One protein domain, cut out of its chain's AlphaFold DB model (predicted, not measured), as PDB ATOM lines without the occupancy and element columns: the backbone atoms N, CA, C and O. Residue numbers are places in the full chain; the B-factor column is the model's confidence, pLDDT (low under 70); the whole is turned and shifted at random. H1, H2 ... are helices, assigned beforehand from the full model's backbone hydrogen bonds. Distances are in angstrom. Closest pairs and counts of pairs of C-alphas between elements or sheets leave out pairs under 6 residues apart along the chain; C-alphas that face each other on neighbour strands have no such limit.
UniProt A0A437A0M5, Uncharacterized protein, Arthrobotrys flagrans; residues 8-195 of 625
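What this domain is: This is residues 8 to 195 of the 625 residues of an uncharacterized protein of Arthrobotrys flagrans (UniProt A0A437A0M5). A body of helices is built round one long helix, H7: H3 and H5 run alongside it, H8 crosses it nearly at a right angle, H4 is near H5 and H7, and short H6 sits by its first residues. Away from this body, at one end of the longest axis, H1 and H2 form a small lobe, joined to H3 by a long stretch, residues 37 to 57. The printed part has 188 residues, with eight named helices, H1 to H8 in order, and no named strand; the class is all helix, though under half of the residues, 91, are in named elements. It is compact, with a radius of gyration of the C-alphas of 18.0 A and spans of 60 by 41 by 32 A.

How they stand to each other: The hub is H7, residues 141 to 162, touching four helices. With residues 151 to 158 alone it touches H8, residues 179 to 194, about perpendicular at 87 degrees; the closest C-alphas, of Leu 155 and Ala 188, are 5.0 A apart. H5, residues 105 to 116, touches H7 at a shallow tilt of 26 degrees, opposite ways, with the C-alphas of Val 109 and Leu 157 closest at 6.1 A. H3, residues 58 to 70, touches H7 at a shallow tilt of 29 degrees, the same way, with the C-alphas of Leu 65 and Leu 152 closest at 6.3 A. Packing is mostly aligned, but only just: two of these three pairs are at a shallow tilt. H6, residues 132 to 135, only just touches H7, with 3 pairs of C-alphas within 8 A, the closest those of Phe 135 and Asn 144 at 5.9 A. H4, residues 78 to 89, is close to H5 but not clearly touching, the C-alphas of Tyr 82 and Gln 108 being closest at 7.9 A. H1, residues 16 to 19, touches H2, residues 29 to 36, with the C-alphas of Ile 19 and Gly 31 closest at 4.4 A; both are apart from H7. Every O i to N i+4 pair is within hydrogen-bond range in H2, H3, H5, H7 and H8, and 7 of 8 are in H4; H1 and H6 are too short for such a pair.

Where its parts are: H7 is 31.4 A long from first to last C-alpha, beginning with C-alpha 141 at (59.783, -4.588, 27.981). H8 measures 22.8 A, H3 18.6 A, H5 16.6 A, H4 16.1 A and H2 10.9 A. H1 begins with C-alpha 16 at (29.397, -18.649, 28.899), and H8 ends with C-alpha 194 at (45.899, -20.330, 17.204).

The domain as a whole: The two C-alphas farthest apart, of Tyr 23 and Asp 98, are 62.9 A apart. The printed part has no cut. Long links join H2 to H3, H4 to H5, H5 to H6 and H7 to H8. Residues 95 to 101 and 137 to 142, of which 141 and 142 belong to H7, stand free. Mean pLDDT of the printed part is 78.1; it is under 70 in residues 8 to 14, 36 to 50, 93 to 101, 139 and 164 to 176.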
ATOM      1  N   GLN A   8      30.404 -28.568  34.188       53.66
ATOM      2  CA  GLN A   8      31.202 -28.672  35.402       53.66
ATOM      3  C   GLN A   8      32.682 -28.917  35.109       53.66
ATOM      4  O   GLN A   8      33.495 -28.448  35.897       53.66
ATOM      5  N   GLU A   9      33.026 -29.609  34.019       51.44
ATOM      6  CA  GLU A   9      34.390 -30.007  33.636       51.44
ATOM      7  C   GLU A   9      35.145 -28.923  32.859       51.44
ATOM      8  O   GLU A   9      36.367 -29.002  32.751       51.44
ATOM      9  N   SER A  10      34.441 -27.893  32.379       58.00
ATOM     10  CA  SER A  10      35.075 -26.753  31.722       58.00
ATOM     11  C   SER A  10      35.979 -25.987  32.694       58.00
ATOM     12  O   SER A  10      35.641 -25.780  33.867       58.00
ATOM     13  N   LEU A  11      37.136 -25.548  32.193       56.38
ATOM     14  CA  LEU A  11      38.022 -24.614  32.898       56.38
ATOM     15  C   LEU A  11      37.378 -23.221  33.031       56.38
ATOM     16  O   LEU A  11      37.790 -22.425  33.878       56.38
ATOM     17  N   ASP A  12      36.333 -22.972  32.242       59.06
ATOM     18  CA  ASP A  12      35.674 -21.690  32.066       59.06
ATOM     19  C   ASP A  12      34.501 -21.593  33.045       59.06
ATOM     20  O   ASP A  12      33.497 -22.296  32.906       59.06
ATOM     21  N   ARG A  13      34.608 -20.725  34.057       63.50
ATOM     22  CA  ARG A  13      33.500 -20.444  34.980       63.50
ATOM     23  C   ARG A  13      33.270 -18.933  35.129       63.50
ATOM     24  O   ARG A  13      34.215 -18.228  35.483       63.50
ATOM     25  N   PRO A  14      32.037 -18.435  34.912       63.22
ATOM     26  CA  PRO A  14      30.874 -19.180  34.423       63.22
ATOM     27  C   PRO A  14      31.073 -19.653  32.973       63.22
ATOM     28  O   PRO A  14      31.713 -18.972  32.170       63.22
ATOM     29  N   TYR A  15      30.535 -20.832  32.650       70.94
ATOM     30  CA  TYR A  15      30.597 -21.384  31.299       70.94
ATOM     31  C   TYR A  15      29.642 -20.589  30.406       70.94
ATOM     32  O   TYR A  15      28.429 -20.788  30.444       70.94
ATOM     33  N   MET A  16      30.190 -19.637  29.644       76.75
ATOM     34  CA  MET A  16      29.397 -18.649  28.899       76.75
ATOM     35  C   MET A  16      28.489 -19.272  27.832       76.75
ATOM     36  O   MET A  16      27.496 -18.655  27.467       76.75
ATOM     37  N   ARG A  17      28.794 -20.492  27.369       73.50
ATOM     38  CA  ARG A  17      27.952 -21.247  26.429       73.50
ATOM     39  C   ARG A  17      26.559 -21.528  26.973       73.50
ATOM     40  O   ARG A  17      25.581 -21.322  26.268       73.50
ATOM     41  N   ASP A  18      26.481 -21.945  28.233       76.88
ATOM     42  CA  ASP A  18      25.231 -22.412  28.836       76.88
ATOM     43  C   ASP A  18      24.671 -21.414  29.856       76.88
ATOM     44  O   ASP A  18      23.737 -21.734  30.589       76.88
ATOM     45  N   ILE A  19      25.244 -20.208  29.956       83.31
ATOM     46  CA  ILE A  19      24.784 -19.197  30.915       83.31
ATOM     47  C   ILE A  19      23.516 -18.487  30.437       83.31
ATOM     48  O   ILE A  19      22.686 -18.105  31.259       83.31
ATOM     49  N   PHE A  20      23.363 -18.290  29.127       87.94
ATOM     50  CA  PHE A  20      22.267 -17.517  28.553       87.94
ATOM     51  C   PHE A  20      21.006 -18.372  28.444       87.94
ATOM     52  O   PHE A  20      21.045 -19.495  27.953       87.94
ATOM     53  N   GLY A  21      19.892 -17.844  28.947       86.44
ATOM     54  CA  GLY A  21      18.606 -18.526  28.895       86.44
ATOM     55  C   GLY A  21      17.945 -18.422  27.521       86.44
ATOM     56  O   GLY A  21      18.292 -17.572  26.703       86.44
ATOM     57  N   LEU A  22      16.917 -19.248  27.311       85.62
ATOM     58  CA  LEU A  22      16.128 -19.329  26.072       85.62
ATOM     59  C   LEU A  22      15.478 -17.994  25.653       85.62
ATOM     60  O   LEU A  22      15.114 -17.786  24.492       85.62
ATOM     61  N   TYR A  23      15.280 -17.088  26.610       89.06
ATOM     62  CA  TYR A  23      14.611 -15.807  26.425       89.06
ATOM     63  C   TYR A  23      15.628 -14.661  26.540       89.06
ATOM     64  O   TYR A  23      16.374 -14.624  27.522       89.06
ATOM     65  N   PRO A  24      15.627 -13.651  25.647       91.69
ATOM     66  CA  PRO A  24      16.506 -12.505  25.832       91.69
ATOM     67  C   PRO A  24      16.333 -11.840  27.206       91.69
ATOM     68  O   PRO A  24      15.223 -11.680  27.727       91.69
ATOM     69  N   GLY A  25      17.458 -11.489  27.815       91.81
ATOM     70  CA  GLY A  25      17.567 -10.914  29.152       91.81
ATOM     71  C   GLY A  25      17.474 -11.929  30.288       91.81
ATOM     72  O   GLY A  25      17.378 -11.510  31.438       91.81
ATOM     73  N   THR A  26      17.486 -13.232  29.982       93.88
ATOM     74  CA  THR A  26      17.457 -14.307  30.982       93.88
ATOM     75  C   THR A  26      18.746 -15.123  30.995       93.88
ATOM     76  O   THR A  26      19.508 -15.141  30.026       93.88
ATOM     77  N   ILE A  27      18.982 -15.795  32.115       92.25
ATOM     78  CA  ILE A  27      20.062 -16.760  32.324       92.25
ATOM     79  C   ILE A  27      19.478 -18.147  32.593       92.25
ATOM     80  O   ILE A  27      18.313 -18.267  32.961       92.25
ATOM     81  N   THR A  28      20.263 -19.202  32.423       91.12
ATOM     82  CA  THR A  28      19.840 -20.554  32.813       91.12
ATOM     83  C   THR A  28      19.900 -20.734  34.330       91.12
ATOM     84  O   THR A  28      20.657 -20.043  35.020       91.12
ATOM     85  N   LEU A  29      19.159 -21.713  34.862       88.44
ATOM     86  CA  LEU A  29      19.273 -22.102  36.272       88.44
ATOM     87  C   LEU A  29      20.704 -22.532  36.629       88.44
ATOM     88  O   LEU A  29      21.206 -22.181  37.692       88.44
ATOM     89  N   ALA A  30      21.393 -23.228  35.718       84.88
ATOM     90  CA  ALA A  30      22.796 -23.596  35.892       84.88
ATOM     91  C   ALA A  30      23.708 -22.361  35.965       84.88
ATOM     92  O   ALA A  30      24.594 -22.307  36.815       84.88
ATOM     93  N   GLY A  31      23.475 -21.354  35.119       83.12
ATOM     94  CA  GLY A  31      24.181 -20.075  35.156       83.12
ATOM     95  C   GLY A  31      23.924 -19.297  36.448       83.12
ATOM     96  O   GLY A  31      24.863 -18.768  37.042       83.12
ATOM     97  N   TYR A  32      22.676 -19.284  36.923       87.00
ATOM     98  CA  TYR A  32      22.292 -18.695  38.206       87.00
ATOM     99  C   TYR A  32      22.982 -19.411  39.372       87.00
ATOM    100  O   TYR A  32      23.727 -18.787  40.124       87.00
ATOM    101  N   ALA A  33      22.844 -20.734  39.463       83.88
ATOM    102  CA  ALA A  33      23.502 -21.542  40.481       83.88
ATOM    103  C   ALA A  33      25.031 -21.447  40.404       83.88
ATOM    104  O   ALA A  33      25.679 -21.485  41.435       83.88
ATOM    105  N   ALA A  34      25.640 -21.279  39.226       76.81
ATOM    106  CA  ALA A  34      27.087 -21.103  39.091       76.81
ATOM    107  C   ALA A  34      27.578 -19.707  39.511       76.81
ATOM    108  O   ALA A  34      28.734 -19.570  39.902       76.81
ATOM    109  N   ALA A  35      26.728 -18.677  39.427       73.38
ATOM    110  CA  ALA A  35      27.066 -17.320  39.859       73.38
ATOM    111  C   ALA A  35      27.126 -17.181  41.392       73.38
ATOM    112  O   ALA A  35      27.859 -16.330  41.894       73.38
ATOM    113  N   TYR A  36      26.369 -18.013  42.115       68.06
ATOM    114  CA  TYR A  36      26.258 -17.991  43.582       68.06
ATOM    115  C   TYR A  36      26.795 -19.247  44.265       68.06
ATOM    116  O   TYR A  36      27.102 -19.247  45.457       68.06
ATOM    117  N   GLY A  37      26.888 -20.336  43.512       54.84
ATOM    118  CA  GLY A  37      27.394 -21.604  43.981       54.84
ATOM    119  C   GLY A  37      28.837 -21.495  44.376       54.84
ATOM    120  O   GLY A  37      29.585 -20.705  43.804       54.84
ATOM    121  N   CYS A  38      29.154 -22.280  45.409       47.09
ATOM    122  CA  CYS A  38      30.391 -22.274  46.169       47.09
ATOM    123  C   CYS A  38      31.542 -21.695  45.341       47.09
ATOM    124  O   CYS A  38      31.842 -22.274  44.284       47.09
ATOM    125  N   PRO A  39      32.233 -20.630  45.799       47.78
ATOM    126  CA  PRO A  39      33.589 -20.442  45.340       47.78
ATOM    127  C   PRO A  39      34.250 -21.786  45.629       47.78
ATOM    128  O   PRO A  39      34.448 -22.177  46.777       47.78
ATOM    129  N   HIS A  40      34.511 -22.583  44.596       46.19
ATOM    130  CA  HIS A  40      35.643 -23.474  44.676       46.19
ATOM    131  C   HIS A  40      36.797 -22.495  44.716       46.19
ATOM    132  O   HIS A  40      37.346 -22.139  43.668       46.19
ATOM    133  N   ASP A  41      37.052 -21.983  45.927       47.56
ATOM    134  CA  ASP A  41      38.338 -21.492  46.345       47.56
ATOM    135  C   ASP A  41      39.274 -22.497  45.714       47.56
ATOM    136  O   ASP A  41      39.234 -23.696  46.025       47.56
ATOM    137  N   GLY A  42      39.978 -22.044  44.671       51.53
ATOM    138  CA  GLY A  42      41.010 -22.863  44.069       51.53
ATOM    139  C   GLY A  42      41.823 -23.417  45.230       51.53
ATOM    140  O   GLY A  42      41.978 -22.706  46.227       51.53
ATOM    141  N   GLY A  43      42.212 -24.692  45.152       53.34
ATOM    142  CA  GLY A  43      42.787 -25.406  46.293       53.34
ATOM    143  C   GLY A  43      43.776 -24.531  47.065       53.34
ATOM    144  O   GLY A  43      44.403 -23.664  46.446       53.34
ATOM    145  N   PRO A  44      43.866 -24.721  48.396       54.69
ATOM    146  CA  PRO A  44      44.446 -23.763  49.335       54.69
ATOM    147  C   PRO A  44      45.692 -23.104  48.747       54.69
ATOM    148  O   PRO A  44      46.503 -23.834  48.168       54.69
ATOM    149  N   PRO A  45      45.843 -21.766  48.865       55.47
ATOM    150  CA  PRO A  45      46.937 -21.042  48.234       55.47
ATOM    151  C   PRO A  45      48.232 -21.791  48.508       55.47
ATOM    152  O   PRO A  45      48.628 -21.964  49.663       55.47
ATOM    153  N   LEU A  46      48.829 -22.328  47.442       58.69
ATOM    154  CA  LEU A  46      50.039 -23.115  47.577       58.69
ATOM    155  C   LEU A  46      51.094 -22.169  48.150       58.69
ATOM    156  O   LEU A  46      51.363 -21.103  47.591       58.69
ATOM    157  N   ASN A  47      51.601 -22.507  49.337       52.72
ATOM    158  CA  ASN A  47      52.632 -21.738  50.018       52.72
ATOM    159  C   ASN A  47      53.904 -21.845  49.187       52.72
ATOM    160  O   ASN A  47      54.677 -22.772  49.424       52.72
ATOM    161  N   GLY A  48      54.058 -20.910  48.236       54.97
ATOM    162  CA  GLY A  48      55.114 -20.834  47.230       54.97
ATOM    163  C   GLY A  48      56.318 -21.682  47.603       54.97
ATOM    164  O   GLY A  48      57.153 -21.284  48.418       54.97
ATOM    165  N   GLY A  49      56.339 -22.883  47.048       58.94
ATOM    166  CA  GLY A  49      57.296 -23.925  47.336       58.94
ATOM    167  C   GLY A  49      58.725 -23.508  47.023       58.94
ATOM    168  O   GLY A  49      59.032 -22.434  46.493       58.94
ATOM    169  N   ARG A  50      59.655 -24.391  47.396       66.06
ATOM    170  CA  ARG A  50      61.106 -24.136  47.381       66.06
ATOM    171  C   ARG A  50      61.685 -23.897  45.976       66.06
ATOM    172  O   ARG A  50      62.817 -23.428  45.869       66.06
ATOM    173  N   VAL A  51      60.933 -24.208  44.921       76.75
ATOM    174  CA  VAL A  51      61.355 -24.172  43.513       76.75
ATOM    175  C   VAL A  51      61.306 -22.743  42.979       76.75
ATOM    176  O   VAL A  51      60.274 -22.096  43.056       76.75
ATOM    177  N   LYS A  52      62.399 -22.199  42.439       82.69
ATOM    178  CA  LYS A  52      62.431 -20.816  41.906       82.69
ATOM    179  C   LYS A  52      62.504 -20.807  40.386       82.69
ATOM    180  O   LYS A  52      63.040 -21.735  39.801       82.69
ATOM    181  N   THR A  53      62.044 -19.741  39.743       85.88
ATOM    182  CA  THR A  53      62.210 -19.579  38.292       85.88
ATOM    183  C   THR A  53      63.597 -19.069  37.934       85.88
ATOM    184  O   THR A  53      64.212 -18.276  38.659       85.88
ATOM    185  N   ARG A  54      64.117 -19.543  36.803       86.31
ATOM    186  CA  ARG A  54      65.356 -19.034  36.217       86.31
ATOM    187  C   ARG A  54      65.072 -17.759  35.431       86.31
ATOM    188  O   ARG A  54      63.991 -17.566  34.881       86.31
ATOM    189  N   LYS A  55      66.064 -16.868  35.368       84.50
ATOM    190  CA  LYS A  55      66.005 -15.721  34.458       84.50
ATOM    191  C   LYS A  55      66.256 -16.233  33.046       84.50
ATOM    192  O   LYS A  55      67.352 -16.711  32.765       84.50
ATOM    193  N   LEU A  56      65.246 -16.136  32.189       85.69
ATOM    194  CA  LEU A  56      65.328 -16.602  30.811       85.69
ATOM    195  C   LEU A  56      65.728 -15.459  29.877       85.69
ATOM    196  O   LEU A  56      65.362 -14.301  30.081       85.69
ATOM    197  N   ASN A  57      66.502 -15.802  28.851       85.69
ATOM    198  CA  ASN A  57      66.752 -14.916  27.721       85.69
ATOM    199  C   ASN A  57      65.565 -15.018  26.752       85.69
ATOM    200  O   ASN A  57      65.145 -16.128  26.428       85.69
ATOM    201  N   MET A  58      65.064 -13.892  26.244       83.31
ATOM    202  CA  MET A  58      63.927 -13.882  25.322       83.31
ATOM    203  C   MET A  58      64.170 -14.718  24.057       83.31
ATOM    204  O   MET A  58      63.270 -15.406  23.587       83.31
ATOM    205  N   ASN A  59      65.406 -14.758  23.550       84.31
ATOM    206  CA  ASN A  59      65.746 -15.611  22.405       84.31
ATOM    207  C   ASN A  59      65.520 -17.098  22.711       84.31
ATOM    208  O   ASN A  59      65.016 -17.837  21.865       84.31
ATOM    209  N   TYR A  60      65.857 -17.524  23.934       87.62
ATOM    210  CA  TYR A  60      65.591 -18.886  24.391       87.62
ATOM    211  C   TYR A  60      64.083 -19.130  24.500       87.62
ATOM    212  O   TYR A  60      63.594 -20.113  23.954       87.62
ATOM    213  N   VAL A  61      63.343 -18.206  25.120       86.88
ATOM    214  CA  VAL A  61      61.885 -18.305  25.298       86.88
ATOM    215  C   VAL A  61      61.185 -18.487  23.955       86.88
ATOM    216  O   VAL A  61      60.475 -19.468  23.769       86.88
ATOM    217  N   VAL A  62      61.461 -17.614  22.986       84.38
ATOM    218  CA  VAL A  62      60.888 -17.691  21.635       84.38
ATOM    219  C   VAL A  62      61.253 -19.009  20.946       84.38
ATOM    220  O   VAL A  62      60.393 -19.655  20.348       84.38
ATOM    221  N   SER A  63      62.514 -19.449  21.056       86.19
ATOM    222  CA  SER A  63      62.947 -20.723  20.467       86.19
ATOM    223  C   SER A  63      62.242 -21.934  21.089       86.19
ATOM    224  O   SER A  63      61.841 -22.844  20.365       86.19
ATOM    225  N   ARG A  64      62.030 -21.925  22.413       89.62
ATOM    226  CA  ARG A  64      61.357 -23.005  23.139       89.62
ATOM    227  C   ARG A  64      59.856 -23.006  22.866       89.62
ATOM    228  O   ARG A  64      59.315 -24.074  22.622       89.62
ATOM    229  N   LEU A  65      59.203 -21.842  22.817       89.06
ATOM    230  CA  LEU A  65      57.791 -21.724  22.424       89.06
ATOM    231  C   LEU A  65      57.544 -22.341  21.041       89.06
ATOM    232  O   LEU A  65      56.609 -23.121  20.871       89.06
ATOM    233  N   ARG A  66      58.426 -22.055  20.072       86.81
ATOM    234  CA  ARG A  66      58.375 -22.670  18.738       86.81
ATOM    235  C   ARG A  66      58.540 -24.189  18.814       86.81
ATOM    236  O   ARG A  66      57.752 -24.918  18.218       86.81
ATOM    237  N   LYS A  67      59.534 -24.669  19.568       88.88
ATOM    238  CA  LYS A  67      59.769 -26.107  19.751       88.88
ATOM    239  C   LYS A  67      58.537 -26.810  20.331       88.88
ATOM    240  O   LYS A  67      58.095 -27.802  19.769       88.88
ATOM    241  N   LEU A  68      57.936 -26.258  21.385       89.19
ATOM    242  CA  LEU A  68      56.747 -26.829  22.025       89.19
ATOM    243  C   LEU A  68      55.536 -26.901  21.087       89.19
ATOM    244  O   LEU A  68      54.774 -27.859  21.164       89.19
ATOM    245  N   LYS A  69      55.369 -25.926  20.185       85.06
ATOM    246  CA  LYS A  69      54.287 -25.930  19.188       85.06
ATOM    247  C   LYS A  69      54.453 -27.043  18.146       85.06
ATOM    248  O   LYS A  69      53.463 -27.683  17.806       85.06
ATOM    249  N   HIS A  70      55.665 -27.265  17.627       85.38
ATOM    250  CA  HIS A  70      55.888 -28.222  16.531       85.38
ATOM    251  C   HIS A  70      56.272 -29.631  16.997       85.38
ATOM    252  O   HIS A  70      55.827 -30.614  16.411       85.38
ATOM    253  N   GLU A  71      57.121 -29.735  18.017       85.81
ATOM    254  CA  GLU A  71      57.704 -30.998  18.487       85.81
ATOM    255  C   GLU A  71      57.037 -31.513  19.773       85.81
ATOM    256  O   GLU A  71      57.156 -32.696  20.088       85.81
ATOM    257  N   GLY A  72      56.309 -30.655  20.500       85.31
ATOM    258  CA  GLY A  72      55.746 -30.991  21.807       85.31
ATOM    259  C   GLY A  72      56.812 -31.080  22.904       85.31
ATOM    260  O   GLY A  72      57.886 -30.485  22.801       85.31
ATOM    261  N   ILE A  73      56.496 -31.805  23.980       85.38
ATOM    262  CA  ILE A  73      57.447 -32.105  25.063       85.38
ATOM    263  C   ILE A  73      58.214 -33.400  24.780       85.38
ATOM    264  O   ILE A  73      57.716 -34.297  24.104       85.38
ATOM    265  N   GLU A  74      59.408 -33.534  25.355       84.38
ATOM    266  CA  GLU A  74      60.284 -34.701  25.210       84.38
ATOM    267  C   GLU A  74      59.820 -35.917  26.046       84.38
ATOM    268  O   GLU A  74      60.584 -36.502  26.807       84.38
ATOM    269  N   ASP A  75      58.554 -36.321  25.909       76.19
ATOM    270  CA  ASP A  75      57.891 -37.359  26.718       76.19
ATOM    271  C   ASP A  75      58.465 -38.782  26.566       76.19
ATOM    272  O   ASP A  75      58.211 -39.651  27.406       76.19
ATOM    273  N   ARG A  76      59.257 -39.016  25.514       78.06
ATOM    274  CA  ARG A  76      59.909 -40.301  25.215       78.06
ATOM    275  C   ARG A  76      61.144 -40.577  26.070       78.06
ATOM    276  O   ARG A  76      61.492 -41.742  26.244       78.06
ATOM    277  N   ASP A  77      61.806 -39.535  26.574       82.06
ATOM    278  CA  ASP A  77      62.992 -39.662  27.425       82.06
ATOM    279  C   ASP A  77      62.768 -38.925  28.758       82.06
ATOM    280  O   ASP A  77      62.863 -37.694  28.816       82.06
ATOM    281  N   PRO A  78      62.519 -39.664  29.858       79.50
ATOM    282  CA  PRO A  78      62.269 -39.075  31.173       79.50
ATOM    283  C   PRO A  78      63.432 -38.209  31.682       79.50
ATOM    284  O   PRO A  78      63.218 -37.269  32.449       79.50
ATOM    285  N   THR A  79      64.664 -38.507  31.255       82.00
ATOM    286  CA  THR A  79      65.865 -37.775  31.673       82.00
ATOM    287  C   THR A  79      65.940 -36.424  30.979       82.00
ATOM    288  O   THR A  79      66.197 -35.412  31.633       82.00
ATOM    289  N   LEU A  80      65.680 -36.392  29.668       83.62
ATOM    290  CA  LEU A  80      65.645 -35.149  28.898       83.62
ATOM    291  C   LEU A  80      64.473 -34.262  29.326       83.62
ATOM    292  O   LEU A  80      64.672 -33.066  29.523       83.62
ATOM    293  N   LEU A  81      63.292 -34.841  29.564       83.81
ATOM    294  CA  LEU A  81      62.110 -34.112  30.038       83.81
ATOM    295  C   LEU A  81      62.350 -33.395  31.378       83.81
ATOM    296  O   LEU A  81      61.924 -32.249  31.566       83.81
ATOM    297  N   TYR A  82      63.037 -34.073  32.303       85.00
ATOM    298  CA  TYR A  82      63.454 -33.505  33.586       85.00
ATOM    299  C   TYR A  82      64.521 -32.424  33.396       85.00
ATOM    300  O   TYR A  82      64.425 -31.337  33.969       85.00
ATOM    301  N   HIS A  83      65.539 -32.713  32.581       85.31
ATOM    302  CA  HIS A  83      66.639 -31.792  32.332       85.31
ATOM    303  C   HIS A  83      66.142 -30.480  31.714       85.31
ATOM    304  O   HIS A  83      66.494 -29.412  32.203       85.31
ATOM    305  N   GLU A  84      65.273 -30.529  30.704       85.31
ATOM    306  CA  GLU A  84      64.700 -29.324  30.096       85.31
ATOM    307  C   GLU A  84      63.958 -28.452  31.121       85.31
ATOM    308  O   GLU A  84      64.096 -27.229  31.101       85.31
ATOM    309  N   LEU A  85      63.252 -29.056  32.082       85.62
ATOM    310  CA  LEU A  85      62.553 -28.304  33.123       85.62
ATOM    311  C   LEU A  85      63.514 -27.677  34.145       85.62
ATOM    312  O   LEU A  85      63.482 -26.468  34.354       85.62
ATOM    313  N   TYR A  86      64.380 -28.463  34.790       86.44
ATOM    314  CA  TYR A  86      65.174 -27.996  35.943       86.44
ATOM    315  C   TYR A  86      66.571 -27.452  35.588       86.44
ATOM    316  O   TYR A  86      67.204 -26.746  36.383       86.44
ATOM    317  N   ALA A  87      67.089 -27.746  34.395       84.19
ATOM    318  CA  ALA A  87      68.312 -27.106  33.914       84.19
ATOM    319  C   ALA A  87      68.004 -25.718  33.342       84.19
ATOM    320  O   ALA A  87      68.731 -24.764  33.636       84.19
ATOM    321  N   ASN A  88      66.904 -25.593  32.587       85.69
ATOM    322  CA  ASN A  88      66.630 -24.390  31.806       85.69
ATOM    323  C   ASN A  88      65.562 -23.475  32.428       85.69
ATOM    324  O   ASN A  88      65.756 -22.261  32.422       85.69
ATOM    325  N   LEU A  89      64.477 -24.011  33.006       86.75
ATOM    326  CA  LEU A  89      63.312 -23.210  33.426       86.75
ATOM    327  C   LEU A  89      63.227 -22.975  34.942       86.75
ATOM    328  O   LEU A  89      63.004 -21.845  35.389       86.75
ATOM    329  N   LEU A  90      63.432 -24.018  35.744       87.56
ATOM    330  CA  LEU A  90      63.262 -24.004  37.198       87.56
ATOM    331  C   LEU A  90      64.592 -24.266  37.913       87.56
ATOM    332  O   LEU A  90      65.465 -24.953  37.402       87.56
ATOM    333  N   TYR A  91      64.775 -23.711  39.105       82.00
ATOM    334  CA  TYR A  91      65.817 -24.127  40.037       82.00
ATOM    335  C   TYR A  91      65.266 -25.260  40.886       82.00
ATOM    336  O   TYR A  91      64.310 -25.052  41.636       82.00
ATOM    337  N   ASP A  92      65.896 -26.426  40.792       70.50
ATOM    338  CA  ASP A  92      65.617 -27.534  41.694       70.50
ATOM    339  C   ASP A  92      65.937 -27.102  43.136       70.50
ATOM    340  O   ASP A  92      67.066 -26.724  43.463       70.50
ATOM    341  N   GLY A  93      64.908 -27.053  43.983       60.66
ATOM    342  CA  GLY A  93      65.019 -26.588  45.367       60.66
ATOM    343  C   GLY A  93      65.634 -27.626  46.308       60.66
ATOM    344  O   GLY A  93      65.831 -27.337  47.490       60.66
ATOM    345  N   ILE A  94      65.893 -28.838  45.817       57.38
ATOM    346  CA  ILE A  94      66.388 -29.969  46.591       57.38
ATOM    347  C   ILE A  94      67.438 -30.683  45.730       57.38
ATOM    348  O   ILE A  94      67.219 -30.983  44.568       57.38
ATOM    349  N   THR A  95      68.619 -30.951  46.274       52.94
ATOM    350  CA  THR A  95      69.692 -31.670  45.571       52.94
ATOM    351  C   THR A  95      69.311 -33.155  45.432       52.94
ATOM    352  O   THR A  95      69.702 -33.991  46.237       52.94
ATOM    353  N   HIS A  96      68.503 -33.491  44.424       55.00
ATOM    354  CA  HIS A  96      67.921 -34.819  44.167       55.00
ATOM    355  C   HIS A  96      68.840 -35.799  43.423       55.00
ATOM    356  O   HIS A  96      68.379 -36.596  42.600       55.00
ATOM    357  N   ALA A  97      70.145 -35.794  43.701       56.69
ATOM    358  CA  ALA A  97      71.024 -36.810  43.116       56.69
ATOM    359  C   ALA A  97      70.558 -38.244  43.478       56.69
ATOM    360  O   ALA A  97      70.659 -39.142  42.639       56.69
ATOM    361  N   ASP A  98      69.929 -38.412  44.652       55.91
ATOM    362  CA  ASP A  98      69.635 -39.717  45.265       55.91
ATOM    363  C   ASP A  98      68.133 -40.098  45.356       55.91
ATOM    364  O   ASP A  98      67.806 -41.131  45.935       55.91
ATOM    365  N   ASP A  99      67.198 -39.309  44.801       66.81
ATOM    366  CA  ASP A  99      65.748 -39.605  44.875       66.81
ATOM    367  C   ASP A  99      65.274 -40.475  43.685       66.81
ATOM    368  O   ASP A  99      65.373 -40.030  42.533       66.81
ATOM    369  N   PRO A 100      64.743 -41.695  43.921       65.94
ATOM    370  CA  PRO A 100      64.280 -42.595  42.863       65.94
ATOM    371  C   PRO A 100      63.027 -42.096  42.124       65.94
ATOM    372  O   PRO A 100      62.795 -42.513  40.991       65.94
ATOM    373  N   HIS A 101      62.256 -41.175  42.712       68.00
ATOM    374  CA  HIS A 101      61.014 -40.641  42.140       68.00
ATOM    375  C   HIS A 101      61.197 -39.272  41.460       68.00
ATOM    376  O   HIS A 101      60.229 -38.633  41.049       68.00
ATOM    377  N   ARG A 102      62.441 -38.796  41.285       70.75
ATOM    378  CA  ARG A 102      62.727 -37.470  40.696       70.75
ATOM    379  C   ARG A 102      62.175 -37.273  39.279       70.75
ATOM    380  O   ARG A 102      61.861 -36.156  38.892       70.75
ATOM    381  N   PHE A 103      62.045 -38.354  38.510       74.00
ATOM    382  CA  PHE A 103      61.555 -38.315  37.130       74.00
ATOM    383  C   PHE A 103      60.026 -38.390  37.021       74.00
ATOM    384  O   PHE A 103      59.494 -38.360  35.913       74.00
ATOM    385  N   GLU A 104      59.304 -38.487  38.140       76.38
ATOM    386  CA  GLU A 104      57.847 -38.575  38.114       76.38
ATOM    387  C   GLU A 104      57.211 -37.310  37.535       76.38
ATOM    388  O   GLU A 104      57.547 -36.177  37.893       76.38
ATOM    389  N   MET A 105      56.245 -37.513  36.636       80.25
ATOM    390  CA  MET A 105      55.559 -36.416  35.962       80.25
ATOM    391  C   MET A 105      54.681 -35.615  36.927       80.25
ATOM    392  O   MET A 105      54.650 -34.388  36.855       80.25
ATOM    393  N   GLY A 106      54.016 -36.296  37.867       77.62
ATOM    394  CA  GLY A 106      53.126 -35.658  38.841       77.62
ATOM    395  C   GLY A 106      53.830 -34.607  39.702       77.62
ATOM    396  O   GLY A 106      53.264 -33.549  39.970       77.62
ATOM    397  N   ARG A 107      55.096 -34.845  40.064       79.31
ATOM    398  CA  ARG A 107      55.898 -33.893  40.837       79.31
ATOM    399  C   ARG A 107      56.282 -32.657  40.028       79.31
ATOM    400  O   ARG A 107      56.124 -31.542  40.506       79.31
ATOM    401  N   GLN A 108      56.708 -32.857  38.784       84.56
ATOM    402  CA  GLN A 108      57.032 -31.769  37.858       84.56
ATOM    403  C   GLN A 108      55.807 -30.885  37.574       84.56
ATOM    404  O   GLN A 108      55.919 -29.663  37.510       84.56
ATOM    405  N   VAL A 109      54.627 -31.503  37.442       85.00
ATOM    406  CA  VAL A 109      53.338 -30.807  37.321       85.00
ATOM    407  C   VAL A 109      53.041 -29.996  38.582       85.00
ATOM    408  O   VAL A 109      52.706 -28.820  38.475       85.00
ATOM    409  N   TYR A 110      53.207 -30.578  39.771       82.75
ATOM    410  CA  TYR A 110      52.983 -29.870  41.033       82.75
ATOM    411  C   TYR A 110      53.929 -28.671  41.208       82.75
ATOM    412  O   TYR A 110      53.469 -27.584  41.546       82.75
ATOM    413  N   ASP A 111      55.221 -28.839  40.912       84.38
ATOM    414  CA  ASP A 111      56.215 -27.763  40.987       84.38
ATOM    415  C   ASP A 111      55.880 -26.610  40.024       84.38
ATOM    416  O   ASP A 111      56.010 -25.438  40.381       84.38
ATOM    417  N   LEU A 112      55.404 -26.918  38.813       88.19
ATOM    418  CA  LEU A 112      54.943 -25.914  37.850       88.19
ATOM    419  C   LEU A 112      53.685 -25.178  38.332       88.19
ATOM    420  O   LEU A 112      53.622 -23.952  38.218       88.19
ATOM    421  N   ILE A 113      52.705 -25.896  38.892       86.06
ATOM    422  CA  ILE A 113      51.488 -25.291  39.462       86.06
ATOM    423  C   ILE A 113      51.862 -24.350  40.609       86.06
ATOM    424  O   ILE A 113      51.370 -23.225  40.666       86.06
ATOM    425  N   ASP A 114      52.751 -24.781  41.498       83.75
ATOM    426  CA  ASP A 114      53.219 -23.994  42.635       83.75
ATOM    427  C   ASP A 114      53.986 -22.729  42.200       83.75
ATOM    428  O   ASP A 114      53.774 -21.643  42.745       83.75
ATOM    429  N   VAL A 115      54.809 -22.825  41.153       88.31
ATOM    430  CA  VAL A 115      55.486 -21.668  40.552       88.31
ATOM    431  C   VAL A 115      54.492 -20.692  39.918       88.31
ATOM    432  O   VAL A 115      54.612 -19.487  40.147       88.31
ATOM    433  N   LEU A 116      53.520 -21.177  39.140       88.88
ATOM    434  CA  LEU A 116      52.515 -20.340  38.467       88.88
ATOM    435  C   LEU A 116      51.519 -19.707  39.453       88.88
ATOM    436  O   LEU A 116      51.063 -18.581  39.247       88.88
ATOM    437  N   ALA A 117      51.243 -20.373  40.578       86.00
ATOM    438  CA  ALA A 117      50.363 -19.869  41.631       86.00
ATOM    439  C   ALA A 117      50.905 -18.610  42.338       86.00
ATOM    440  O   ALA A 117      50.158 -17.915  43.030       86.00
ATOM    441  N   ARG A 118      52.186 -18.273  42.160       85.94
ATOM    442  CA  ARG A 118      52.809 -17.126  42.828       85.94
ATOM    443  C   ARG A 118      52.178 -15.797  42.419       85.94
ATOM    444  O   ARG A 118      51.900 -15.585  41.236       85.94
ATOM    445  N   PRO A 119      52.048 -14.835  43.350       84.12
ATOM    446  CA  PRO A 119      51.459 -13.525  43.067       84.12
ATOM    447  C   PRO A 119      52.328 -12.670  42.138       84.12
ATOM    448  O   PRO A 119      51.860 -11.655  41.636       84.12
ATOM    449  N   GLU A 120      53.583 -13.069  41.898       85.69
ATOM    450  CA  GLU A 120      54.451 -12.382  40.952       85.69
ATOM    451  C   GLU A 120      53.881 -12.434  39.534       85.69
ATOM    452  O   GLU A 120      53.939 -11.425  38.850       85.69
ATOM    453  N   TRP A 121      53.280 -13.537  39.094       89.50
ATOM    454  CA  TRP A 121      52.742 -13.675  37.735       89.50
ATOM    455  C   TRP A 121      51.476 -12.854  37.489       89.50
ATOM    456  O   TRP A 121      50.752 -12.534  38.434       89.50
ATOM    457  N   VAL A 122      51.184 -12.554  36.221       88.94
ATOM    458  CA  VAL A 122      49.936 -11.889  35.826       88.94
ATOM    459  C   VAL A 122      48.764 -12.790  36.194       88.94
ATOM    460  O   VAL A 122      48.807 -13.997  35.982       88.94
ATOM    461  N   ASP A 123      47.726 -12.219  36.789       88.00
ATOM    462  CA  ASP A 123      46.538 -12.969  37.171       88.00
ATOM    463  C   ASP A 123      45.434 -12.781  36.129       88.00
ATOM    464  O   ASP A 123      44.693 -11.795  36.165       88.00
ATOM    465  N   PHE A 124      45.339 -13.735  35.202       88.12
ATOM    466  CA  PHE A 124      44.331 -13.764  34.137       88.12
ATOM    467  C   PHE A 124      42.912 -14.075  34.637       88.12
ATOM    468  O   PHE A 124      41.949 -13.913  33.888       88.12
ATOM    469  N   SER A 125      42.747 -14.467  35.908       82.25
ATOM    470  CA  SER A 125      41.411 -14.609  36.499       82.25
ATOM    471  C   SER A 125      40.717 -13.258  36.707       82.25
ATOM    472  O   SER A 125      39.489 -13.187  36.754       82.25
ATOM    473  N   LYS A 126      41.490 -12.167  36.775       84.25
ATOM    474  CA  LYS A 126      40.970 -10.805  36.891       84.25
ATOM    475  C   LYS A 126      40.602 -10.245  35.525       84.25
ATOM    476  O   LYS A 126      41.395 -10.327  34.590       84.25
ATOM    477  N   LEU A 127      39.446  -9.584  35.450       82.75
ATOM    478  CA  LEU A 127      38.914  -8.989  34.216       82.75
ATOM    479  C   LEU A 127      39.918  -8.046  33.530       82.75
ATOM    480  O   LEU A 127      40.070  -8.114  32.318       82.75
ATOM    481  N   GLU A 128      40.659  -7.253  34.308       85.94
ATOM    482  CA  GLU A 128      41.664  -6.290  33.819       85.94
ATOM    483  C   GLU A 128      42.801  -6.905  32.993       85.94
ATOM    484  O   GLU A 128      43.434  -6.206  32.212       85.94
ATOM    485  N   ASN A 129      43.067  -8.204  33.154       87.75
ATOM    486  CA  ASN A 129      44.153  -8.890  32.458       87.75
ATOM    487  C   ASN A 129      43.642  -9.818  31.347       87.75
ATOM    488  O   ASN A 129      44.443 -10.523  30.742       87.75
ATOM    489  N   GLN A 130      42.333  -9.867  31.078       87.44
ATOM    490  CA  GLN A 130      41.765 -10.870  30.171       87.44
ATOM    491  C   GLN A 130      41.924 -10.544  28.678       87.44
ATOM    492  O   GLN A 130      41.775 -11.436  27.843       87.44
ATOM    493  N   ILE A 131      42.278  -9.303  28.327       88.81
ATOM    494  CA  ILE A 131      42.615  -8.922  26.949       88.81
ATOM    495  C   ILE A 131      44.099  -9.220  26.701       88.81
ATOM    496  O   ILE A 131      44.971  -8.371  26.868       88.81
ATOM    497  N   VAL A 132      44.386 -10.457  26.292       88.88
ATOM    498  CA  VAL A 132      45.755 -10.972  26.113       88.88
ATOM    499  C   VAL A 132      46.620 -10.096  25.194       88.88
ATOM    500  O   VAL A 132      47.765  -9.826  25.563       88.88
ATOM    501  N   PRO A 133      46.131  -9.584  24.044       87.69
ATOM    502  CA  PRO A 133      46.997  -8.809  23.160       87.69
ATOM    503  C   PRO A 133      47.465  -7.467  23.735       87.69
ATOM    504  O   PRO A 133      48.436  -6.908  23.227       87.69
ATOM    505  N   GLU A 134      46.875  -6.965  24.829       86.25
ATOM    506  CA  GLU A 134      47.422  -5.794  25.533       86.25
ATOM    507  C   GLU A 134      48.851  -6.042  26.022       86.25
ATOM    508  O   GLU A 134      49.642  -5.105  26.080       86.25
ATOM    509  N   PHE A 135      49.208  -7.294  26.329       85.31
ATOM    510  CA  PHE A 135      50.546  -7.688  26.776       85.31
ATOM    511  C   PHE A 135      51.575  -7.791  25.642       85.31
ATOM    512  O   PHE A 135      52.761  -7.933  25.923       85.31
ATOM    513  N   PHE A 136      51.163  -7.711  24.373       78.56
ATOM    514  CA  PHE A 136      52.095  -7.691  23.237       78.56
ATOM    515  C   PHE A 136      52.624  -6.287  22.966       78.56
ATOM    516  O   PHE A 136      53.786  -6.115  22.604       78.56
ATOM    517  N   TYR A 137      51.759  -5.292  23.158       70.69
ATOM    518  CA  TYR A 137      52.007  -3.907  22.775       70.69
ATOM    519  C   TYR A 137      52.326  -2.994  23.963       70.69
ATOM    520  O   TYR A 137      52.345  -1.778  23.787       70.69
ATOM    521  N   ARG A 138      52.570  -3.527  25.176       74.56
ATOM    522  CA  ARG A 138      52.993  -2.658  26.288       74.56
ATOM    523  C   ARG A 138      54.363  -2.068  25.983       74.56
ATOM    524  O   ARG A 138      55.276  -2.786  25.575       74.56
ATOM    525  N   ASP A 139      54.519  -0.789  26.305       65.44
ATOM    526  CA  ASP A 139      55.800  -0.081  26.213       65.44
ATOM    527  C   ASP A 139      56.847  -0.619  27.214       65.44
ATOM    528  O   ASP A 139      58.049  -0.392  27.069       65.44
ATOM    529  N   ASP A 140      56.404  -1.359  28.237       76.75
ATOM    530  CA  ASP A 140      57.274  -1.974  29.238       76.75
ATOM    531  C   ASP A 140      57.810  -3.343  28.787       76.75
ATOM    532  O   ASP A 140      57.155  -4.382  28.921       76.75
ATOM    533  N   SER A 141      59.069  -3.354  28.336       74.69
ATOM    534  CA  SER A 141      59.783  -4.588  27.981       74.69
ATOM    535  C   SER A 141      59.850  -5.610  29.127       74.69
ATOM    536  O   SER A 141      59.868  -6.812  28.865       74.69
ATOM    537  N   ALA A 142      59.859  -5.178  30.395       77.75
ATOM    538  CA  ALA A 142      59.900  -6.095  31.532       77.75
ATOM    539  C   ALA A 142      58.562  -6.828  31.702       77.75
ATOM    540  O   ALA A 142      58.553  -8.044  31.915       77.75
ATOM    541  N   GLY A 143      57.446  -6.109  31.551       78.25
ATOM    542  CA  GLY A 143      56.096  -6.665  31.514       78.25
ATOM    543  C   GLY A 143      55.905  -7.683  30.388       78.25
ATOM    544  O   GLY A 143      55.438  -8.793  30.652       78.25
ATOM    545  N   ASN A 144      56.346  -7.356  29.171       80.56
ATOM    546  CA  ASN A 144      56.247  -8.266  28.021       80.56
ATOM    547  C   ASN A 144      57.091  -9.527  28.246       80.56
ATOM    548  O   ASN A 144      56.614 -10.647  28.060       80.56
ATOM    549  N   ASN A 145      58.327  -9.371  28.736       84.88
ATOM    550  CA  ASN A 145      59.198 -10.511  29.026       84.88
ATOM    551  C   ASN A 145      58.583 -11.453  30.064       84.88
ATOM    552  O   ASN A 145      58.611 -12.674  29.913       84.88
ATOM    553  N   LYS A 146      57.989 -10.877  31.107       87.81
ATOM    554  CA  LYS A 146      57.318 -11.622  32.167       87.81
ATOM    555  C   LYS A 146      56.105 -12.399  31.653       87.81
ATOM    556  O   LYS A 146      55.939 -13.549  32.049       87.81
ATOM    557  N   PHE A 147      55.312 -11.811  30.756       90.19
ATOM    558  CA  PHE A 147      54.200 -12.497  30.096       90.19
ATOM    559  C   PHE A 147      54.679 -13.733  29.320       90.19
ATOM    560  O   PHE A 147      54.183 -14.832  29.555       90.19
ATOM    561  N   PHE A 148      55.692 -13.595  28.458       89.25
ATOM    562  CA  PHE A 148      56.193 -14.730  27.672       89.25
ATOM    563  C   PHE A 148      56.849 -15.813  28.538       89.25
ATOM    564  O   PHE A 148      56.770 -16.996  28.211       89.25
ATOM    565  N   HIS A 149      57.465 -15.437  29.664       91.12
ATOM    566  CA  HIS A 149      57.967 -16.408  30.640       91.12
ATOM    567  C   HIS A 149      56.827 -17.200  31.285       91.12
ATOM    568  O   HIS A 149      56.917 -18.422  31.373       91.12
ATOM    569  N   GLN A 150      55.758 -16.518  31.708       93.25
ATOM    570  CA  GLN A 150      54.565 -17.161  32.254       93.25
ATOM    571  C   GLN A 150      53.942 -18.106  31.226       93.25
ATOM    572  O   GLN A 150      53.751 -19.278  31.521       93.25
ATOM    573  N   LEU A 151      53.731 -17.629  29.996       92.75
ATOM    574  CA  LEU A 151      53.176 -18.411  28.893       92.75
ATOM    575  C   LEU A 151      53.983 -19.686  28.611       92.75
ATOM    576  O   LEU A 151      53.400 -20.752  28.422       92.75
ATOM    577  N   LEU A 152      55.316 -19.597  28.612       93.12
ATOM    578  CA  LEU A 152      56.181 -20.758  28.407       93.12
ATOM    579  C   LEU A 152      55.994 -21.817  29.504       93.12
ATOM    580  O   LEU A 152      55.884 -23.003  29.200       93.12
ATOM    581  N   LEU A 153      55.929 -21.395  30.770       93.38
ATOM    582  CA  LEU A 153      55.676 -22.298  31.897       93.38
ATOM    583  C   LEU A 153      54.275 -22.922  31.815       93.38
ATOM    584  O   LEU A 153      54.122 -24.115  32.074       93.38
ATOM    585  N   SER A 154      53.271 -22.142  31.412       93.31
ATOM    586  CA  SER A 154      51.897 -22.611  31.219       93.31
ATOM    587  C   SER A 154      51.791 -23.648  30.098       93.31
ATOM    588  O   SER A 154      51.073 -24.634  30.248       93.31
ATOM    589  N   LEU A 155      52.535 -23.476  29.000       92.44
ATOM    590  CA  LEU A 155      52.601 -24.437  27.893       92.44
ATOM    591  C   LEU A 155      53.290 -25.745  28.290       92.44
ATOM    592  O   LEU A 155      52.780 -26.818  27.975       92.44
ATOM    593  N   GLU A 156      54.406 -25.667  29.019       91.69
ATOM    594  CA  GLU A 156      55.061 -26.846  29.598       91.69
ATOM    595  C   GLU A 156      54.102 -27.606  30.517       91.69
ATOM    596  O   GLU A 156      53.955 -28.821  30.389       91.69
ATOM    597  N   LEU A 157      53.400 -26.899  31.408       90.19
ATOM    598  CA  LEU A 157      52.409 -27.501  32.295       90.19
ATOM    599  C   LEU A 157      51.270 -28.162  31.498       90.19
ATOM    600  O   LEU A 157      50.956 -29.329  31.737       90.19
ATOM    601  N   PHE A 158      50.687 -27.450  30.531       89.19
ATOM    602  CA  PHE A 158      49.585 -27.943  29.704       89.19
ATOM    603  C   PHE A 158      49.964 -29.209  28.927       89.19
ATOM    604  O   PHE A 158      49.230 -30.202  28.957       89.19
ATOM    605  N   LEU A 159      51.130 -29.219  28.278       88.69
ATOM    606  CA  LEU A 159      51.617 -30.375  27.525       88.69
ATOM    607  C   LEU A 159      51.930 -31.571  28.434       88.69
ATOM    608  O   LEU A 159      51.643 -32.708  28.069       88.69
ATOM    609  N   ARG A 160      52.451 -31.339  29.645       86.81
ATOM    610  CA  ARG A 160      52.714 -32.409  30.627       86.81
ATOM    611  C   ARG A 160      51.424 -33.054  31.127       86.81
ATOM    612  O   ARG A 160      51.352 -34.278  31.206       86.81
ATOM    613  N   ILE A 161      50.396 -32.249  31.392       82.81
ATOM    614  CA  ILE A 161      49.067 -32.723  31.808       82.81
ATOM    615  C   ILE A 161      48.391 -33.532  30.697       82.81
ATOM    616  O   ILE A 161      47.808 -34.583  30.964       82.81
ATOM    617  N   THR A 162      48.461 -33.039  29.460       80.69
ATOM    618  CA  THR A 162      47.804 -33.657  28.295       80.69
ATOM    619  C   THR A 162      48.603 -34.814  27.692       80.69
ATOM    620  O   THR A 162      48.077 -35.556  26.856       80.69
ATOM    621  N   SER A 163      49.850 -35.014  28.131       79.38
ATOM    622  CA  SER A 163      50.699 -36.107  27.667       79.38
ATOM    623  C   SER A 163      50.067 -37.471  27.956       79.38
ATOM    624  O   SER A 163      49.601 -37.760  29.060       79.38
ATOM    625  N   ARG A 164      50.077 -38.353  26.952       65.06
ATOM    626  CA  ARG A 164      49.580 -39.739  27.063       65.06
ATOM    627  C   ARG A 164      50.655 -40.710  27.574       65.06
ATOM    628  O   ARG A 164      50.539 -41.916  27.375       65.06
ATOM    629  N   SER A 165      51.724 -40.185  28.174       60.44
ATOM    630  CA  SER A 165      52.860 -40.976  28.644       60.44
ATOM    631  C   SER A 165      52.444 -41.887  29.809       60.44
ATOM    632  O   SER A 165      51.679 -41.451  30.669       60.44
ATOM    633  N   PRO A 166      52.968 -43.126  29.909       54.47
ATOM    634  CA  PRO A 166      52.728 -44.012  31.054       54.47
ATOM    635  C   PRO A 166      53.223 -43.438  32.393       54.47
ATOM    636  O   PRO A 166      52.875 -43.961  33.445       54.47
ATOM    637  N   LEU A 167      54.018 -42.360  32.369       55.38
ATOM    638  CA  LEU A 167      54.430 -41.595  33.551       55.38
ATOM    639  C   LEU A 167      53.320 -40.690  34.112       55.38
ATOM    640  O   LEU A 167      53.463 -40.148  35.210       55.38
ATOM    641  N   ASN A 168      52.233 -40.494  33.361       60.22
ATOM    642  CA  ASN A 168      51.087 -39.691  33.761       60.22
ATOM    643  C   ASN A 168      50.116 -40.552  34.588       60.22
ATOM    644  O   ASN A 168      49.130 -41.090  34.082       60.22
ATOM    645  N   ASN A 169      50.420 -40.710  35.878       55.69
ATOM    646  CA  ASN A 169      49.537 -41.368  36.841       55.69
ATOM    647  C   ASN A 169      48.335 -40.458  37.130       55.69
ATOM    648  O   ASN A 169      48.372 -39.701  38.091       55.69
ATOM    649  N   SER A 170      47.315 -40.516  36.266       51.97
ATOM    650  CA  SER A 170      46.011 -39.833  36.339       51.97
ATOM    651  C   SER A 170      46.066 -38.360  36.789       51.97
ATOM    652  O   SER A 170      46.186 -38.093  37.987       51.97
ATOM    653  N   PRO A 171      45.888 -37.375  35.886       52.69
ATOM    654  CA  PRO A 171      45.843 -35.976  36.294       52.69
ATOM    655  C   PRO A 171      44.733 -35.794  37.336       52.69
ATOM    656  O   PRO A 171      43.580 -36.173  37.119       52.69
ATOM    657  N   GLY A 172      45.103 -35.281  38.512       53.41
ATOM    658  CA  GLY A 172      44.156 -34.994  39.585       53.41
ATOM    659  C   GLY A 172      43.026 -34.083  39.099       53.41
ATOM    660  O   GLY A 172      43.164 -33.379  38.102       53.41
ATOM    661  N   LYS A 173      41.895 -34.088  39.815       58.00
ATOM    662  CA  LYS A 173      40.717 -33.268  39.491       58.00
ATOM    663  C   LYS A 173      41.131 -31.800  39.273       58.00
ATOM    664  O   LYS A 173      41.425 -31.107  40.247       58.00
ATOM    665  N   HIS A 174      41.130 -31.326  38.021       59.47
ATOM    666  CA  HIS A 174      41.526 -29.962  37.615       59.47
ATOM    667  C   HIS A 174      40.809 -28.857  38.411       59.47
ATOM    668  O   HIS A 174      41.340 -27.767  38.624       59.47
ATOM    669  N   HIS A 175      39.611 -29.159  38.914       59.03
ATOM    670  CA  HIS A 175      38.800 -28.297  39.774       59.03
ATOM    671  C   HIS A 175      39.469 -27.919  41.093       59.03
ATOM    672  O   HIS A 175      39.119 -26.885  41.654       59.03
ATOM    673  N   SER A 176      40.428 -28.719  41.564       65.62
ATOM    674  CA  SER A 176      41.169 -28.478  42.804       65.62
ATOM    675  C   SER A 176      42.318 -27.476  42.641       65.62
ATOM    676  O   SER A 176      42.935 -27.118  43.641       65.62
ATOM    677  N   TRP A 177      42.660 -27.047  41.424       76.31
ATOM    678  CA  TRP A 177      43.790 -26.140  41.201       76.31
ATOM    679  C   TRP A 177      43.422 -24.667  41.421       76.31
ATOM    680  O   TRP A 177      42.254 -24.296  41.251       76.31
ATOM    681  N   PRO A 178      44.404 -23.807  41.764       80.69
ATOM    682  CA  PRO A 178      44.191 -22.369  41.872       80.69
ATOM    683  C   PRO A 178      43.560 -21.787  40.603       80.69
ATOM    684  O   PRO A 178      43.994 -22.095  39.492       80.69
ATOM    685  N   VAL A 179      42.566 -20.905  40.765       79.12
ATOM    686  CA  VAL A 179      41.809 -20.314  39.645       79.12
ATOM    687  C   VAL A 179      42.735 -19.672  38.615       79.12
ATOM    688  O   VAL A 179      42.582 -19.910  37.422       79.12
ATOM    689  N   LYS A 180      43.739 -18.937  39.092       85.19
ATOM    690  CA  LYS A 180      44.786 -18.317  38.279       85.19
ATOM    691  C   LYS A 180      45.453 -19.302  37.311       85.19
ATOM    692  O   LYS A 180      45.484 -19.048  36.113       85.19
ATOM    693  N   VAL A 181      45.896 -20.452  37.822       86.50
ATOM    694  CA  VAL A 181      46.589 -21.477  37.024       86.50
ATOM    695  C   VAL A 181      45.646 -22.103  35.993       86.50
ATOM    696  O   VAL A 181      46.069 -22.470  34.904       86.50
ATOM    697  N   ARG A 182      44.341 -22.189  36.281       83.69
ATOM    698  CA  ARG A 182      43.363 -22.658  35.286       83.69
ATOM    699  C   ARG A 182      43.270 -21.703  34.094       83.69
ATOM    700  O   ARG A 182      43.292 -22.170  32.962       83.69
ATOM    701  N   TYR A 183      43.238 -20.390  34.333       85.62
ATOM    702  CA  TYR A 183      43.263 -19.399  33.248       85.62
ATOM    703  C   TYR A 183      44.579 -19.435  32.457       85.62
ATOM    704  O   TYR A 183      44.554 -19.312  31.234       85.62
ATOM    705  N   ASP A 184      45.709 -19.671  33.128       90.12
ATOM    706  CA  ASP A 184      47.004 -19.891  32.473       90.12
ATOM    707  C   ASP A 184      46.980 -21.091  31.512       90.12
ATOM    708  O   ASP A 184      47.520 -21.021  30.406       90.12
ATOM    709  N   LEU A 185      46.328 -22.188  31.907       88.19
ATOM    710  CA  LEU A 185      46.167 -23.377  31.068       88.19
ATOM    711  C   LEU A 185      45.256 -23.129  29.868       88.19
ATOM    712  O   LEU A 185      45.550 -23.611  28.776       88.19
ATOM    713  N   VAL A 186      44.177 -22.366  30.052       86.00
ATOM    714  CA  VAL A 186      43.304 -21.975  28.940       86.00
ATOM    715  C   VAL A 186      44.064 -21.104  27.943       86.00
ATOM    716  O   VAL A 186      43.990 -21.345  26.740       86.00
ATOM    717  N   LEU A 187      44.853 -20.138  28.425       90.00
ATOM    718  CA  LEU A 187      45.713 -19.331  27.562       90.00
ATOM    719  C   LEU A 187      46.700 -20.204  26.781       90.00
ATOM    720  O   LEU A 187      46.846 -20.036  25.572       90.00
ATOM    721  N   ALA A 188      47.357 -21.140  27.468       91.00
ATOM    722  CA  ALA A 188      48.289 -22.073  26.854       91.00
ATOM    723  C   ALA A 188      47.607 -22.886  25.748       91.00
ATOM    724  O   ALA A 188      48.142 -22.959  24.649       91.00
ATOM    725  N   GLN A 189      46.408 -23.419  25.996       87.19
ATOM    726  CA  GLN A 189      45.628 -24.130  24.986       87.19
ATOM    727  C   GLN A 189      45.341 -23.246  23.762       87.19
ATOM    728  O   GLN A 189      45.668 -23.638  22.643       87.19
ATOM    729  N   ARG A 190      44.795 -22.038  23.962       86.38
ATOM    730  CA  ARG A 190      44.434 -21.119  22.865       86.38
ATOM    731  C   ARG A 190      45.646 -20.667  22.062       86.38
ATOM    732  O   ARG A 190      45.576 -20.547  20.843       86.38
ATOM    733  N   TRP A 191      46.781 -20.465  22.727       88.44
ATOM    734  CA  TRP A 191      48.050 -20.183  22.062       88.44
ATOM    735  C   TRP A 191      48.483 -21.343  21.159       88.44
ATOM    736  O   TRP A 191      48.885 -21.155  20.011       88.44
ATOM    737  N   LEU A 192      48.384 -22.563  21.678       87.31
ATOM    738  CA  LEU A 192      48.796 -23.789  21.007       87.31
ATOM    739  C   LEU A 192      47.845 -24.182  19.869       87.31
ATOM    740  O   LEU A 192      48.272 -24.858  18.940       87.31
ATOM    741  N   GLU A 193      46.603 -23.703  19.894       83.69
ATOM    742  CA  GLU A 193      45.635 -23.805  18.799       83.69
ATOM    743  C   GLU A 193      45.906 -22.722  17.738       83.69
ATOM    744  O   GLU A 193      46.122 -23.053  16.575       83.69
ATOM    745  N   ASN A 194      46.046 -21.451  18.138       81.44
ATOM    746  CA  ASN A 194      45.899 -20.330  17.204       81.44
ATOM    747  C   ASN A 194      47.175 -19.537  16.867       81.44
ATOM    748  O   ASN A 194      47.165 -18.764  15.915       81.44
ATOM    749  N   VAL A 195      48.278 -19.688  17.610       82.31
ATOM    750  CA  VAL A 195      49.501 -18.890  17.387       82.31
ATOM    751  C   VAL A 195      50.636 -19.743  16.827       82.31
ATOM    752  O   VAL A 195      50.891 -20.859  17.290       82.31
TER     753      VAL A 195